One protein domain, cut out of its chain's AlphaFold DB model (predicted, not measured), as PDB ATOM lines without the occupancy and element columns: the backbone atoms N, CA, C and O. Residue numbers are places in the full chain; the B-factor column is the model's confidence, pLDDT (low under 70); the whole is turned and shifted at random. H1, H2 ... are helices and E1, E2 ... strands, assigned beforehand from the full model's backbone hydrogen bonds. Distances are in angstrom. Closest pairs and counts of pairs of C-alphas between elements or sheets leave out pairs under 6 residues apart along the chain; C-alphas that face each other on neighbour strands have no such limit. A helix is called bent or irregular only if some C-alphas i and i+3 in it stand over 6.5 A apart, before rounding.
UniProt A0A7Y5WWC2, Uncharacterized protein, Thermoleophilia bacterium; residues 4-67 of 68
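This is residues 4 to 67 of the 68 residues of an uncharacterized protein of Thermoleophilia bacterium (UniProt A0A7Y5WWC2). A small three-stranded sheet, E1 E2 E3, makes a compact head at one end of one long helix, H1, whose residues 4 to 30 stick out from it as a single free arm. The last residues of the helix, 31 to 35, meet the head, and the arm makes most of the length of the whole. The printed part has 64 residues, with one named helix and three named strands in the order H1 E1 E2 E3; the sheet has the order E1 - E2 - E3, all antiparallel, and the class is mixed, helices and strands. The whole is extended, with a radius of gyration of the C-alphas of 18.6 A and spans of 59 by 26 by 15 A.

The strands E1, residues 45 to 48, E2, residues 54 to 57, and E3, residues 63 to 66, form a meander, each strand the antiparallel neighbour of the one before. E2 is the inner strand, and E1 and E3 are edge strands. E1 and E2 are a hairpin, with 155 degrees between their directions; N 47 and O 55 are within hydrogen-bond range at 2.8 A, as are N 57 and O 45 at 2.9 A. E2 and E3 are also a hairpin, at 156 degrees, with N 56 and O 64 at 2.8 A and N 66 and O 54 at 3.0 A. The helix H1, residues 4 to 35, is on the sheet but only grazes it, with its residues 31 to 35. The closest C-alphas of H1 and E3 are those of Asn 34 and Thr 66, 5.6 A apart; those of H1 and E2 are Thr 35 and Phe 56, 7.2 A apart. In H1, 26 of 28 O i to N i+4 pairs are within hydrogen-bond range.

E1, E2 and E3 measure 10.3 A, 10.0 A and 10.1 A from first to last C-alpha. E3 ends at C-alpha 66, (110.522, 92.295, 80.062). H1 measures 45.8 A, from C-alpha 4 at (127.537, 109.179, 35.920) to C-alpha 35 at (110.610, 98.825, 77.188). It has a kink of 27 degrees near residue 29 and is only just irregular: C-alphas 30 and 33 are 6.6 A apart.

The two C-alphas farthest apart are those of Arg 4 and Gly 61, 59.1 A. Without residues 4 to 30, which stand free, the body spans 26 by 20 by 11 A. The printed part has no cut. The links E1 to E2 and E2 to E3 are tight, the link H1 to E1 is short, and no link is long. The mean pLDDT of the printed part is 78.5; it is under 70 in residues 31 to 41, 48 to 50, 52 to 53 and 66 to 67.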
ATOM      1  N   ARG A   4     128.770 109.981  35.833       80.12
ATOM      2  CA  ARG A   4     127.537 109.179  35.920       80.12
ATOM      3  C   ARG A   4     127.686 107.957  36.835       80.12
ATOM      4  O   ARG A   4     126.802 107.720  37.651       80.12
ATOM      5  N   SER A   5     128.811 107.245  36.765       81.69
ATOM      6  CA  SER A   5     129.091 106.088  37.626       81.69
ATOM      7  C   SER A   5     129.285 106.505  39.085       81.69
ATOM      8  O   SER A   5     128.749 105.860  39.977       81.69
ATOM      9  N   LYS A   6     129.967 107.633  39.343       83.19
ATOM     10  CA  LYS A   6     130.107 108.182  40.707       83.19
ATOM     11  C   LYS A   6     128.743 108.517  41.325       83.19
ATOM     12  O   LYS A   6     128.499 108.214  42.487       83.19
ATOM     13  N   ARG A   7     127.836 109.094  40.528       87.44
ATOM     14  CA  ARG A   7     126.477 109.452  40.961       87.44
ATOM     15  C   ARG A   7     125.613 108.218  41.254       87.44
ATOM     16  O   ARG A   7     124.876 108.227  42.229       87.44
ATOM     17  N   GLN A   8     125.743 107.148  40.465       88.69
ATOM     18  CA  GLN A   8     125.071 105.867  40.728       88.69
ATOM     19  C   GLN A   8     125.580 105.190  42.004       88.69
ATOM     20  O   GLN A   8     124.777 104.716  42.802       88.69
ATOM     21  N   VAL A   9     126.897 105.194  42.229       89.94
ATOM     22  CA  VAL A   9     127.488 104.634  43.454       89.94
ATOM     23  C   VAL A   9     127.013 105.402  44.691       89.94
ATOM     24  O   VAL A   9     126.614 104.785  45.673       89.94
ATOM     25  N   LEU A  10     126.974 106.738  44.630       92.44
ATOM     26  CA  LEU A  10     126.451 107.561  45.727       92.44
ATOM     27  C   LEU A  10     124.984 107.249  46.041       92.44
ATOM     28  O   LEU A  10     124.634 107.114  47.210       92.44
ATOM     29  N   LEU A  11     124.140 107.093  45.019       94.44
ATOM     30  CA  LEU A  11     122.729 106.746  45.212       94.44
ATOM     31  C   LEU A  11     122.549 105.351  45.824       94.44
ATOM     32  O   LEU A  11     121.684 105.180  46.677       94.44
ATOM     33  N   LEU A  12     123.378 104.377  45.439       94.62
ATOM     34  CA  LEU A  12     123.356 103.038  46.034       94.62
ATOM     35  C   LEU A  12     123.722 103.068  47.520       94.62
ATOM     36  O   LEU A  12     123.008 102.485  48.331       94.62
ATOM     37  N   ILE A  13     124.790 103.782  47.886       95.44
ATOM     38  CA  ILE A  13     125.198 103.930  49.291       95.44
ATOM     39  C   ILE A  13     124.079 104.592  50.096       95.44
ATOM     40  O   ILE A  13     123.709 104.104  51.161       95.44
ATOM     41  N   LEU A  14     123.504 105.674  49.571       95.62
ATOM     42  CA  LEU A  14     122.436 106.411  50.243       95.62
ATOM     43  C   LEU A  14     121.171 105.552  50.402       95.62
ATOM     44  O   LEU A  14     120.538 105.580  51.456       95.62
ATOM     45  N   GLY A  15     120.858 104.721  49.403       96.00
ATOM     46  CA  GLY A  15     119.795 103.722  49.485       96.00
ATOM     47  C   GLY A  15     120.037 102.688  50.587       96.00
ATOM     48  O   GLY A  15     119.141 102.433  51.387       96.00
ATOM     49  N   ILE A  16     121.252 102.141  50.691       94.75
ATOM     50  CA  ILE A  16     121.607 101.176  51.746       94.75
ATOM     51  C   ILE A  16     121.484 101.815  53.134       94.75
ATOM     52  O   ILE A  16     120.895 101.218  54.034       94.75
ATOM     53  N   VAL A  17     121.985 103.041  53.304       94.94
ATOM     54  CA  VAL A  17     121.877 103.779  54.573       94.94
ATOM     55  C   VAL A  17     120.413 104.012  54.951       94.94
ATOM     56  O   VAL A  17     120.035 103.778  56.099       94.94
ATOM     57  N   ALA A  18     119.570 104.409  53.993       95.06
ATOM     58  CA  ALA A  18     118.141 104.593  54.230       95.06
ATOM     59  C   ALA A  18     117.460 103.285  54.672       95.06
ATOM     60  O   ALA A  18     116.691 103.286  55.634       95.06
ATOM     61  N   VAL A  19     117.788 102.160  54.030       95.06
ATOM     62  CA  VAL A  19     117.271 100.837  54.416       95.06
ATOM     63  C   VAL A  19     117.715 100.458  55.831       95.06
ATOM     64  O   VAL A  19     116.885 100.020  56.628       95.06
ATOM     65  N   MET A  20     118.987 100.674  56.181       93.44
ATOM     66  CA  MET A  20     119.492 100.407  57.533       93.44
ATOM     67  C   MET A  20     118.786 101.257  58.599       93.44
ATOM     68  O   MET A  20     118.423 100.732  59.652       93.44
ATOM     69  N   MET A  21     118.534 102.542  58.326       92.31
ATOM     70  CA  MET A  21     117.785 103.404  59.249       92.31
ATOM     71  C   MET A  21     116.351 102.913  59.459       92.31
ATOM     72  O   MET A  21     115.900 102.816  60.601       92.31
ATOM     73  N   LEU A  22     115.646 102.565  58.379       92.19
ATOM     74  CA  LEU A  22     114.274 102.058  58.463       92.19
ATOM     75  C   LEU A  22     114.205 100.734  59.232       92.19
ATOM     76  O   LEU A  22     113.321 100.561  60.072       92.19
ATOM     77  N   ALA A  23     115.160  99.830  59.006       88.31
ATOM     78  CA  ALA A  23     115.258  98.577  59.749       88.31
ATOM     79  C   ALA A  23     115.479  98.819  61.254       88.31
ATOM     80  O   ALA A  23     114.794  98.216  62.082       88.31
ATOM     81  N   GLY A  24     116.372  99.749  61.615       83.31
ATOM     82  CA  GLY A  24     116.602 100.141  63.007       83.31
ATOM     83  C   GLY A  24     115.358 100.743  63.669       83.31
ATOM     84  O   GLY A  24     115.012 100.367  64.790       83.31
ATOM     85  N   MET A  25     114.633 101.620  62.965       84.25
ATOM     86  CA  MET A  25     113.375 102.196  63.460       84.25
ATOM     87  C   MET A  25     112.294 101.132  63.670       84.25
ATOM     88  O   MET A  25     111.614 101.151  64.696       84.25
ATOM     89  N   ALA A  26     112.148 100.188  62.738       82.88
ATOM     90  CA  ALA A  26     111.183  99.097  62.857       82.88
ATOM     91  C   ALA A  26     111.506  98.182  64.049       82.88
ATOM     92  O   ALA A  26     110.614  97.857  64.834       82.88
ATOM     93  N   ALA A  27     112.782  97.827  64.234       78.06
ATOM     94  CA  ALA A  27     113.234  97.048  65.382       78.06
ATOM     95  C   ALA A  27     112.993  97.790  66.705       78.06
ATOM     96  O   ALA A  27     112.499  97.198  67.666       78.06
ATOM     97  N   ALA A  28     113.279  99.093  66.755       74.56
ATOM     98  CA  ALA A  28     113.009  99.916  67.929       74.56
ATOM     99  C   ALA A  28     111.505 100.003  68.230       74.56
ATOM    100  O   ALA A  28     111.104  99.869  69.381       74.56
ATOM    101  N   TRP A  29     110.660 100.170  67.208       74.38
ATOM    102  CA  TRP A  29     109.205 100.214  67.372       74.38
ATOM    103  C   TRP A  29     108.631  98.878  67.852       74.38
ATOM    104  O   TRP A  29     107.779  98.865  68.739       74.38
ATOM    105  N   HIS A  30     109.125  97.757  67.321       75.12
ATOM    106  CA  HIS A  30     108.706  96.428  67.757       75.12
ATOM    107  C   HIS A  30     109.084  96.169  69.223       75.12
ATOM    108  O   HIS A  30     108.245  95.750  70.017       75.12
ATOM    109  N   ASN A  31     110.312  96.522  69.611       66.00
ATOM    110  CA  ASN A  31     110.787  96.375  70.989       66.00
ATOM    111  C   ASN A  31     110.235  97.442  71.946       66.00
ATOM    112  O   ASN A  31     110.332  97.294  73.163       66.00
ATOM    113  N   ARG A  32     109.601  98.501  71.427       61.53
ATOM    114  CA  ARG A  32     109.042  99.588  72.237       61.53
ATOM    115  C   ARG A  32     107.999  99.090  73.233       61.53
ATOM    116  O   ARG A  32     107.942  99.606  74.339       61.53
ATOM    117  N   LYS A  33     107.188  98.089  72.875       60.47
ATOM    118  CA  LYS A  33     106.162  97.544  73.785       60.47
ATOM    119  C   LYS A  33     106.746  96.827  75.001       60.47
ATOM    120  O   LYS A  33     106.062  96.721  76.010       60.47
ATOM    121  N   ASN A  34     107.987  96.369  74.894       60.62
ATOM    122  CA  ASN A  34     108.690  95.704  75.977       60.62
ATOM    123  C   ASN A  34     109.335  96.728  76.925       60.62
ATOM    124  O   ASN A  34     109.282  96.574  78.135       60.62
ATOM    125  N   THR A  35     109.862  97.832  76.394       60.91
ATOM    126  CA  THR A  35     110.610  98.825  77.188       60.91
ATOM    127  C   THR A  35     109.816 100.077  77.569       60.91
ATOM    128  O   THR A  35     110.292 100.892  78.355       60.91
ATOM    129  N   THR A  36     108.622 100.276  77.001       63.81
ATOM    130  CA  THR A  36     107.786 101.461  77.244       63.81
ATOM    131  C   THR A  36     106.637 101.118  78.171       63.81
ATOM    132  O   THR A  36     105.887 100.167  77.955       63.81
ATOM    133  N   CYS A  37     106.468 101.956  79.179       68.38
ATOM    134  CA  CYS A  37     105.367 101.890  80.114       68.38
ATOM    135  C   CYS A  37     104.003 102.082  79.422       68.38
ATOM    136  O   CYS A  37     103.902 102.676  78.348       68.38
ATOM    137  N   SER A  38     102.920 101.584  80.033       68.56
ATOM    138  CA  SER A  38     101.553 101.624  79.467       68.56
ATOM    139  C   SER A  38     101.038 103.033  79.143       68.56
ATOM    140  O   SER A  38     100.079 103.193  78.394       68.56
ATOM    141  N   ASP A  39     101.650 104.052  79.740       66.44
ATOM    142  CA  ASP A  39     101.406 105.479  79.527       66.44
ATOM    143  C   ASP A  39     102.145 106.050  78.296       66.44
ATOM    144  O   ASP A  39     102.029 107.240  78.006       66.44
ATOM    145  N   GLY A  40     102.895 105.228  77.554       68.25
ATOM    146  CA  GLY A  40     103.598 105.615  76.326       68.25
ATOM    147  C   GLY A  40     104.869 106.439  76.554       68.25
ATOM    148  O   GLY A  40     105.512 106.855  75.580       68.25
ATOM    149  N   LYS A  41     105.231 106.663  77.820       69.81
ATOM    150  CA  LYS A  41     106.404 107.422  78.256       69.81
ATOM    151  C   LYS A  41     107.595 106.495  78.509       69.81
ATOM    152  O   LYS A  41     107.394 105.316  78.813       69.81
ATOM    153  N   PRO A  42     108.832 107.012  78.393       70.19
ATOM    154  CA  PRO A  42     109.995 106.262  78.838       70.19
ATOM    155  C   PRO A  42     109.883 105.960  80.342       70.19
ATOM    156  O   PRO A  42     109.248 106.724  81.073       70.19
ATOM    157  N   PRO A  43     110.463 104.854  80.813       76.19
ATOM    158  CA  PRO A  43     110.498 104.528  82.232       76.19
ATOM    159  C   PRO A  43     111.341 105.545  83.011       76.19
ATOM    160  O   PRO A  43     112.291 106.117  82.477       76.19
ATOM    161  N   ILE A  44     110.981 105.770  84.274       81.69
ATOM    162  CA  ILE A  44     111.715 106.651  85.193       81.69
ATOM    163  C   ILE A  44     113.031 105.986  85.601       81.69
ATOM    164  O   ILE A  44     114.076 106.630  85.618       81.69
ATOM    165  N   GLU A  45     112.976 104.690  85.902       76.69
ATOM    166  CA  GLU A  45     114.143 103.885  86.251       76.69
ATOM    167  C   GLU A  45     114.103 102.540  85.526       76.69
ATOM    168  O   GLU A  45     113.036 101.949  85.340       76.69
ATOM    169  N   GLN A  46     115.283 102.047  85.155       76.00
ATOM    170  CA  GLN A  46     115.503 100.693  84.662       76.00
ATOM    171  C   GLN A  46     116.436  99.974  85.639       76.00
ATOM    172  O   GLN A  46     117.525 100.468  85.936       76.00
ATOM    173  N   ARG A  47     116.021  98.809  86.135       76.50
ATOM    174  CA  ARG A  47     116.824  97.951  87.016       76.50
ATOM    175  C   ARG A  47     117.002  96.577  86.378       76.50
ATOM    176  O   ARG A  47     116.140  96.104  85.640       76.50
ATOM    177  N   GLY A  48     118.137  95.938  86.649       69.19
ATOM    178  CA  GLY A  48     118.319  94.523  86.335       69.19
ATOM    179  C   GLY A  48     117.533  93.685  87.339       69.19
ATOM    180  O   GLY A  48     117.832  93.735  88.531       69.19
ATOM    181  N   GLY A  49     116.525  92.956  86.870       67.19
ATOM    182  CA  GLY A  49     115.775  91.987  87.664       67.19
ATOM    183  C   GLY A  49     116.567  90.695  87.889       67.19
ATOM    184  O   GLY A  49     117.606  90.450  87.266       67.19
ATOM    185  N   LEU A  50     116.072  89.833  88.782       61.59
ATOM    186  CA  LEU A  50     116.635  88.489  88.935       61.59
ATOM    187  C   LEU A  50     116.373  87.665  87.663       61.59
ATOM    188  O   LEU A  50     115.285  87.715  87.097       61.59
ATOM    189  N   LEU A  51     117.370  86.873  87.244       72.19
ATOM    190  CA  LEU A  51     117.330  85.980  86.070       72.19
ATOM    191  C   LEU A  51     117.404  86.677  84.694       72.19
ATOM    192  O   LEU A  51     116.862  86.168  83.719       72.19
ATOM    193  N   GLY A  52     118.090  87.822  84.588       68.12
ATOM    194  CA  GLY A  52     118.354  88.480  83.296       68.12
ATOM    195  C   GLY A  52     117.188  89.307  82.749       68.12
ATOM    196  O   GLY A  52     117.277  89.851  81.651       68.12
ATOM    197  N   GLN A  53     116.109  89.441  83.521       69.12
ATOM    198  CA  GLN A  53     114.997  90.323  83.190       69.12
ATOM    199  C   GLN A  53     115.379  91.787  83.420       69.12
ATOM    200  O   GLN A  53     116.220  92.105  84.260       69.12
ATOM    201  N   SER A  54     114.739  92.695  82.689       76.62
ATOM    202  CA  SER A  54     114.813  94.133  82.968       76.62
ATOM    203  C   SER A  54     113.491  94.601  83.565       76.62
ATOM    204  O   SER A  54     112.420  94.324  83.021       76.62
ATOM    205  N   GLU A  55     113.578  95.277  84.708       79.75
ATOM    206  CA  GLU A  55     112.448  95.893  85.395       79.75
ATOM    207  C   GLU A  55     112.421  97.386  85.079       79.75
ATOM    208  O   GLU A  55     113.433  98.081  85.196       79.75
ATOM    209  N   PHE A  56     111.252  97.885  84.697       78.94
ATOM    210  CA  PHE A  56     111.038  99.273  84.319       78.94
ATOM    211  C   PHE A  56     110.015  99.912  85.257       78.94
ATOM    212  O   PHE A  56     108.868  99.464  85.320       78.94
ATOM    213  N   LEU A  57     110.417 100.962  85.979       81.25
ATOM    214  CA  LEU A  57     109.519 101.749  86.824       81.25
ATOM    215  C   LEU A  57     108.813 102.821  85.989       81.25
ATOM    216  O   LEU A  57     109.447 103.715  85.426       81.25
ATOM    217  N   CYS A  58     107.489 102.751  85.947       80.31
ATOM    218  CA  CYS A  58     106.638 103.665  85.200       80.31
ATOM    219  C   CYS A  58     106.173 104.859  86.039       80.31
ATOM    220  O   CYS A  58     106.144 104.811  87.267       80.31
ATOM    221  N   HIS A  59     105.732 105.931  85.373       79.19
ATOM    222  CA  HIS A  59     105.310 107.173  86.033       79.19
ATOM    223  C   HIS A  59     104.073 107.029  86.923       79.19
ATOM    224  O   HIS A  59     103.836 107.851  87.802       79.19
ATOM    225  N   ASN A  60     103.287 105.978  86.710       78.50
ATOM    226  CA  ASN A  60     102.147 105.610  87.544       78.50
ATOM    227  C   ASN A  60     102.527 104.680  88.714       78.50
ATOM    228  O   ASN A  60     101.635 104.110  89.338       78.50
ATOM    229  N   GLY A  61     103.822 104.470  88.972       78.31
ATOM    230  CA  GLY A  61     104.326 103.572  90.014       78.31
ATOM    231  C   GLY A  61     104.241 102.082  89.670       78.31
ATOM    232  O   GLY A  61     104.611 101.252  90.496       78.31
ATOM    233  N   LYS A  62     103.765 101.710  88.472       78.31
ATOM    234  CA  LYS A  62     103.761 100.308  88.031       78.31
ATOM    235  C   LYS A  62     105.160  99.877  87.609       78.31
ATOM    236  O   LYS A  62     105.877 100.644  86.974       78.31
ATOM    237  N   ILE A  63     105.503  98.632  87.913       79.25
ATOM    238  CA  ILE A  63     106.726  97.988  87.436       79.25
ATOM    239  C   ILE A  63     106.339  97.064  86.283       79.25
ATOM    240  O   ILE A  63     105.427  96.246  86.422       79.25
ATOM    241  N   VAL A  64     107.003  97.220  85.141       76.12
ATOM    242  CA  VAL A  64     106.849  96.344  83.974       76.12
ATOM    243  C   VAL A  64     108.132  95.541  83.817       76.12
ATOM    244  O   VAL A  64     109.218  96.114  83.807       76.12
ATOM    245  N   THR A  65     108.014  94.221  83.704       73.12
ATOM    246  CA  THR A  65     109.151  93.329  83.469       73.12
ATOM    247  C   THR A  65     109.158  92.858  82.023       73.12
ATOM    248  O   THR A  65     108.119  92.496  81.467       73.12
ATOM    249  N   THR A  66     110.331  92.885  81.393       65.62
ATOM    250  CA  THR A  66     110.522  92.295  80.062       65.62
ATOM    251  C   THR A  66     111.206  90.939  80.193       65.62
ATOM    252  O   THR A  66     112.183  90.850  80.947       65.62
ATOM    253  N   PRO A  67     110.750  89.896  79.472       60.81
ATOM    254  CA  PRO A  67     111.504  88.650  79.372       60.81
ATOM    255  C   PRO A  67     112.900  88.923  78.793       60.81
ATOM    256  O   PRO A  67     113.025  89.632  77.794       60.81
TER     257      PRO A  67